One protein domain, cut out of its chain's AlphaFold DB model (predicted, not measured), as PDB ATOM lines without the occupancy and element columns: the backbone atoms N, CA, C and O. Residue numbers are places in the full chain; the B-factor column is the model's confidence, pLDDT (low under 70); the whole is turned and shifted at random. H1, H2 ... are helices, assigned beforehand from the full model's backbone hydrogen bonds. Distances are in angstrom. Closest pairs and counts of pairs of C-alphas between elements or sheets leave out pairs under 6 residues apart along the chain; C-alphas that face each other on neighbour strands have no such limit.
ATOM      1  N   LEU A  42      -1.469   8.356  89.967       76.00
ATOM      2  CA  LEU A  42      -1.997   8.887  91.224       76.00
ATOM      3  C   LEU A  42      -2.896   7.860  91.907       76.00
ATOM      4  O   LEU A  42      -3.624   7.117  91.246       76.00
ATOM      5  N   ARG A  43      -2.902   7.857  93.241       79.25
ATOM      6  CA  ARG A  43      -3.938   7.145  93.996       79.25
ATOM      7  C   ARG A  43      -5.316   7.765  93.715       79.25
ATOM      8  O   ARG A  43      -5.396   8.990  93.580       79.25
ATOM      9  N   PRO A  44      -6.401   6.970  93.657       72.06
ATOM     10  CA  PRO A  44      -7.741   7.476  93.346       72.06
ATOM     11  C   PRO A  44      -8.205   8.612  94.265       72.06
ATOM     12  O   PRO A  44      -8.852   9.554  93.811       72.06
ATOM     13  N   GLU A  45      -7.860   8.547  95.549       80.25
ATOM     14  CA  GLU A  45      -8.210   9.552  96.553       80.25
ATOM     15  C   GLU A  45      -7.493  10.873  96.265       80.25
ATOM     16  O   GLU A  45      -8.128  11.924  96.230       80.25
ATOM     17  N   ALA A  46      -6.193  10.806  95.961       78.69
ATOM     18  CA  ALA A  46      -5.404  11.972  95.585       78.69
ATOM     19  C   ALA A  46      -5.929  12.603  94.285       78.69
ATOM     20  O   ALA A  46      -6.125  13.815  94.225       78.69
ATOM     21  N   ALA A  47      -6.229  11.791  93.265       73.81
ATOM     22  CA  ALA A  47      -6.774  12.264  91.992       73.81
ATOM     23  C   ALA A  47      -8.123  12.990  92.158       73.81
ATOM     24  O   ALA A  47      -8.344  14.040  91.548       73.81
ATOM     25  N   LYS A  48      -9.012  12.466  93.014       71.81
ATOM     26  CA  LYS A  48     -10.294  13.107  93.343       71.81
ATOM     27  C   LYS A  48     -10.098  14.459  94.022       71.81
ATOM     28  O   LYS A  48     -10.727  15.421  93.595       71.81
ATOM     29  N   SER A  49      -9.215  14.543  95.019       73.62
ATOM     30  CA  SER A  49      -8.893  15.814  95.679       73.62
ATOM     31  C   SER A  49      -8.330  16.835  94.691       73.62
ATOM     32  O   SER A  49      -8.823  17.955  94.632       73.62
ATOM     33  N   PHE A  50      -7.390  16.442  93.823       70.69
ATOM     34  CA  PHE A  50      -6.839  17.353  92.813       70.69
ATOM     35  C   PHE A  50      -7.899  17.891  91.855       70.69
ATOM     36  O   PHE A  50      -7.908  19.089  91.571       70.69
ATOM     37  N   THR A  51      -8.794  17.020  91.390       66.31
ATOM     38  CA  THR A  51      -9.850  17.396  90.444       66.31
ATOM     39  C   THR A  51     -10.865  18.331  91.094       66.31
ATOM     40  O   THR A  51     -11.265  19.322  90.486       66.31
ATOM     41  N   HIS A  52     -11.255  18.041  92.338       67.81
ATOM     42  CA  HIS A  52     -12.176  18.870  93.109       67.81
ATOM     43  C   HIS A  52     -11.584  20.255  93.409       67.81
ATOM     44  O   HIS A  52     -12.245  21.266  93.185       67.81
ATOM     45  N   ASP A  53     -10.329  20.309  93.855       67.69
ATOM     46  CA  ASP A  53      -9.726  21.542  94.368       67.69
ATOM     47  C   ASP A  53      -9.208  22.467  93.257       67.69
ATOM     48  O   ASP A  53      -9.156  23.681  93.442       67.69
ATOM     49  N   ASN A  54      -8.839  21.916  92.094       64.12
ATOM     50  CA  ASN A  54      -8.239  22.690  91.000       64.12
ATOM     51  C   ASN A  54      -9.143  22.824  89.768       64.12
ATOM     52  O   ASN A  54      -8.782  23.525  88.824       64.12
ATOM     53  N   GLY A  55     -10.289  22.131  89.731       62.44
ATOM     54  CA  GLY A  55     -11.198  22.139  88.579       62.44
ATOM     55  C   GLY A  55     -10.590  21.566  87.292       62.44
ATOM     56  O   GLY A  55     -11.138  21.760  86.209       62.44
ATOM     57  N   THR A  56      -9.452  20.874  87.390       63.19
ATOM     58  CA  THR A  56      -8.735  20.262  86.269       63.19
ATOM     59  C   THR A  56      -8.335  18.835  86.617       63.19
ATOM     60  O   THR A  56      -7.925  18.541  87.737       63.19
ATOM     61  N   TRP A  57      -8.432  17.949  85.628       63.25
ATOM     62  CA  TRP A  57      -7.974  16.562  85.725       63.25
ATOM     63  C   TRP A  57      -6.450  16.430  85.582       63.25
ATOM     64  O   TRP A  57      -5.897  15.353  85.800       63.25
ATOM     65  N   SER A  58      -5.760  17.511  85.204       66.75
ATOM     66  CA  SER A  58      -4.313  17.525  85.021       66.75
ATOM     67  C   SER A  58      -3.606  18.075  86.251       66.75
ATOM     68  O   SER A  58      -3.775  19.235  86.616       66.75
ATOM     69  N   VAL A  59      -2.741  17.256  86.849       69.38
ATOM     70  CA  VAL A  59      -1.802  17.713  87.884       69.38
ATOM     71  C   VAL A  59      -0.590  18.410  87.270       69.38
ATOM     72  O   VAL A  59       0.035  19.238  87.922       69.38
ATOM     73  N   LEU A  60      -0.251  18.113  86.015       68.44
ATOM     74  CA  LEU A  60       0.980  18.604  85.394       68.44
ATOM     75  C   LEU A  60       0.817  19.972  84.724       68.44
ATOM     76  O   LEU A  60       1.771  20.745  84.712       68.44
ATOM     77  N   PHE A  61      -0.379  20.302  84.227       63.75
ATOM     78  CA  PHE A  61      -0.603  21.496  83.407       63.75
ATOM     79  C   PHE A  61      -1.678  22.422  83.974       63.75
ATOM     80  O   PHE A  61      -2.737  21.974  84.414       63.75
ATOM     81  N   ALA A  62      -1.406  23.722  83.904       63.72
ATOM     82  CA  ALA A  62      -2.388  24.787  84.052       63.72
ATOM     83  C   ALA A  62      -2.948  25.215  82.682       63.72
ATOM     84  O   ALA A  62      -2.497  24.769  81.622       63.72
ATOM     85  N   SER A  63      -3.938  26.110  82.693       60.78
ATOM     86  CA  SER A  63      -4.451  26.743  81.475       60.78
ATOM     87  C   SER A  63      -3.323  27.403  80.673       60.78
ATOM     88  O   SER A  63      -2.515  28.137  81.240       60.78
ATOM     89  N   GLY A  64      -3.296  27.188  79.354       58.84
ATOM     90  CA  GLY A  64      -2.324  27.825  78.455       58.84
ATOM     91  C   GLY A  64      -1.012  27.060  78.248       58.84
ATOM     92  O   GLY A  64      -0.063  27.638  77.732       58.84
ATOM     93  N   GLY A  65      -0.942  25.779  78.629       57.06
ATOM     94  CA  GLY A  65       0.213  24.914  78.338       57.06
ATOM     95  C   GLY A  65       1.404  25.091  79.286       57.06
ATOM     96  O   GLY A  65       2.469  24.529  79.048       57.06
ATOM     97  N   LEU A  66       1.231  25.852  80.368       65.62
ATOM     98  CA  LEU A  66       2.236  26.016  81.419       65.62
ATOM     99  C   LEU A  66       2.154  24.888  82.452       65.62
ATOM    100  O   LEU A  66       1.106  24.257  82.620       65.62
ATOM    101  N   SER A  67       3.249  24.668  83.183       65.62
ATOM    102  CA  SER A  67       3.256  23.802  84.363       65.62
ATOM    103  C   SER A  67       2.247  24.290  85.398       65.62
ATOM    104  O   SER A  67       2.103  25.489  85.628       65.62
ATOM    105  N   SER A  68       1.533  23.361  86.034       75.31
ATOM    106  CA  SER A  68       0.671  23.732  87.154       75.31
ATOM    107  C   SER A  68       1.518  24.150  88.367       75.31
ATOM    108  O   SER A  68       2.629  23.635  88.547       75.31
ATOM    109  N   PRO A  69       0.992  24.995  89.273       78.94
ATOM    110  CA  PRO A  69       1.660  25.284  90.542       78.94
ATOM    111  C   PRO A  69       1.977  24.019  91.354       78.94
ATOM    112  O   PRO A  69       2.999  23.950  92.034       78.94
ATOM    113  N   THR A  70       1.135  22.984  91.251       78.00
ATOM    114  CA  THR A  70       1.376  21.682  91.889       78.00
ATOM    115  C   THR A  70       2.576  20.974  91.268       78.00
ATOM    116  O   THR A  70       3.427  20.470  91.998       78.00
ATOM    117  N   ALA A  71       2.682  20.975  89.939       75.88
ATOM    118  CA  ALA A  71       3.817  20.394  89.231       75.88
ATOM    119  C   ALA A  71       5.121  21.105  89.610       75.88
ATOM    120  O   ALA A  71       6.116  20.452  89.916       75.88
ATOM    121  N   GLU A  72       5.109  22.437  89.663       76.81
ATOM    122  CA  GLU A  72       6.264  23.233  90.087       76.81
ATOM    123  C   GLU A  72       6.674  22.945  91.530       76.81
ATOM    124  O   GLU A  72       7.861  22.774  91.815       76.81
ATOM    125  N   ASN A  73       5.697  22.842  92.431       80.25
ATOM    126  CA  ASN A  73       5.933  22.486  93.824       80.25
ATOM    127  C   ASN A  73       6.559  21.086  93.939       80.25
ATOM    128  O   ASN A  73       7.581  20.919  94.599       80.25
ATOM    129  N   TRP A  74       6.018  20.090  93.233       83.00
ATOM    130  CA  TRP A  74       6.551  18.724  93.244       83.00
ATOM    131  C   TRP A  74       7.942  18.618  92.623       83.00
ATOM    132  O   TRP A  74       8.771  17.861  93.121       83.00
ATOM    133  N   MET A  75       8.234  19.395  91.577       73.56
ATOM    134  CA  MET A  75       9.581  19.461  91.004       73.56
ATOM    135  C   MET A  75      10.601  20.044  91.992       73.56
ATOM    136  O   MET A  75      11.747  19.603  92.007       73.56
ATOM    137  N   ARG A  76      10.207  21.017  92.827       76.12
ATOM    138  CA  ARG A  76      11.107  21.649  93.810       76.12
ATOM    139  C   ARG A  76      11.247  20.861  95.107       76.12
ATOM    140  O   ARG A  76      12.328  20.847  95.688       76.12
ATOM    141  N   HIS A  77      10.163  20.258  95.578       84.75
ATOM    142  CA  HIS A  77      10.061  19.718  96.936       84.75
ATOM    143  C   HIS A  77       9.819  18.207  96.979       84.75
ATOM    144  O   HIS A  77       9.773  17.619  98.057       84.75
ATOM    145  N   GLY A  78       9.717  17.570  95.813       77.00
ATOM    146  CA  GLY A  78       9.365  16.165  95.685       77.00
ATOM    147  C   GLY A  78       7.856  15.936  95.718       77.00
ATOM    148  O   GLY A  78       7.060  16.789  96.117       77.00
ATOM    149  N   ILE A  79       7.459  14.747  95.272       83.31
ATOM    150  CA  ILE A  79       6.060  14.321  95.266       83.31
ATOM    151  C   ILE A  79       5.704  13.822  96.676       83.31
ATOM    152  O   ILE A  79       6.445  12.992  97.214       83.31
ATOM    153  N   PRO A  80       4.594  14.280  97.287       86.69
ATOM    154  CA  PRO A  80       4.219  13.846  98.626       86.69
ATOM    155  C   PRO A  80       4.013  12.331  98.714       86.69
ATOM    156  O   PRO A  80       3.493  11.685  97.797       86.69
ATOM    157  N   GLN A  81       4.391  11.754  99.853       85.06
ATOM    158  CA  GLN A  81       4.205  10.329 100.102       85.06
ATOM    159  C   GLN A  81       2.713   9.964 100.079       85.06
ATOM    160  O   GLN A  81       1.871  10.694 100.597       85.06
ATOM    161  N   GLY A  82       2.383   8.823  99.473       84.69
ATOM    162  CA  GLY A  82       0.999   8.353  99.363       84.69
ATOM    163  C   GLY A  82       0.189   9.013  98.245       84.69
ATOM    164  O   GLY A  82      -0.962   8.646  98.051       84.69
ATOM    165  N   VAL A  83       0.773   9.935  97.475       84.56
ATOM    166  CA  VAL A  83       0.121  10.495  96.281       84.56
ATOM    167  C   VAL A  83       0.256   9.565  95.083       84.56
ATOM    168  O   VAL A  83      -0.707   9.367  94.344       84.56
ATOM    169  N   LEU A  84       1.438   8.971  94.910       82.88
ATOM    170  CA  LEU A  84       1.683   8.024  93.833       82.88
ATOM    171  C   LEU A  84       1.106   6.644  94.176       82.88
ATOM    172  O   LEU A  84       1.170   6.175  95.319       82.88
ATOM    173  N   ALA A  85       0.538   5.996  93.168       76.38
ATOM    174  CA  ALA A  85       0.287   4.566  93.168       76.38
ATOM    175  C   ALA A  85       1.564   3.836  92.715       76.38
ATOM    176  O   ALA A  85       2.266   4.316  91.828       76.38
ATOM    177  N   ASP A  86       1.857   2.676  93.308       67.88
ATOM    178  CA  ASP A  86       3.077   1.907  92.997       67.88
ATOM    179  C   ASP A  86       3.110   1.416  91.537       67.88
ATOM    180  O   ASP A  86       4.168   1.256  90.933       67.88
TER     181      ASP A  86
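What this domain is: This is residues 42 to 86 of the 99 residues of an uncharacterized protein of Streptomyces uncialis (UniProt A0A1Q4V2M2). The chain makes a rough ring: helix H1, a long looping link, helix H2, and a tail, residues 78 to 86, that folds back toward the start of H1. The link, residues 55 to 68, bulges outward round Gly 64. The printed part has 45 residues with two named helices, H1 then H2, and no named strand. It is all helix by class, though only 20 residues are in named elements. It is compact, with a radius of gyration of the C-alphas of 10.4 A and spans of 30 by 23 by 15 A.

Where its parts are: H1, residues 44 to 54, begins at C-alpha 44 (-7.741, 7.476, 93.346) and is 15.4 A long. H2, residues 69 to 77, is 11.9 A long and ends at C-alpha 77 (10.061, 19.718, 96.936).

How they stand to each other: H1 and H2 are apart, joined by a long link of 14 residues. In both helices every O i to N i+4 pair is within hydrogen-bond range.

The domain as a whole: The C-alphas farthest apart, of Gly 64 and Asp 86, are 30.2 A apart; those of Leu 42 and Asp 86, first and last printed, 8.8 A. The printed part has no cut. Its mean pLDDT is 72.9; residues 51 to 67 and 86 are under 70.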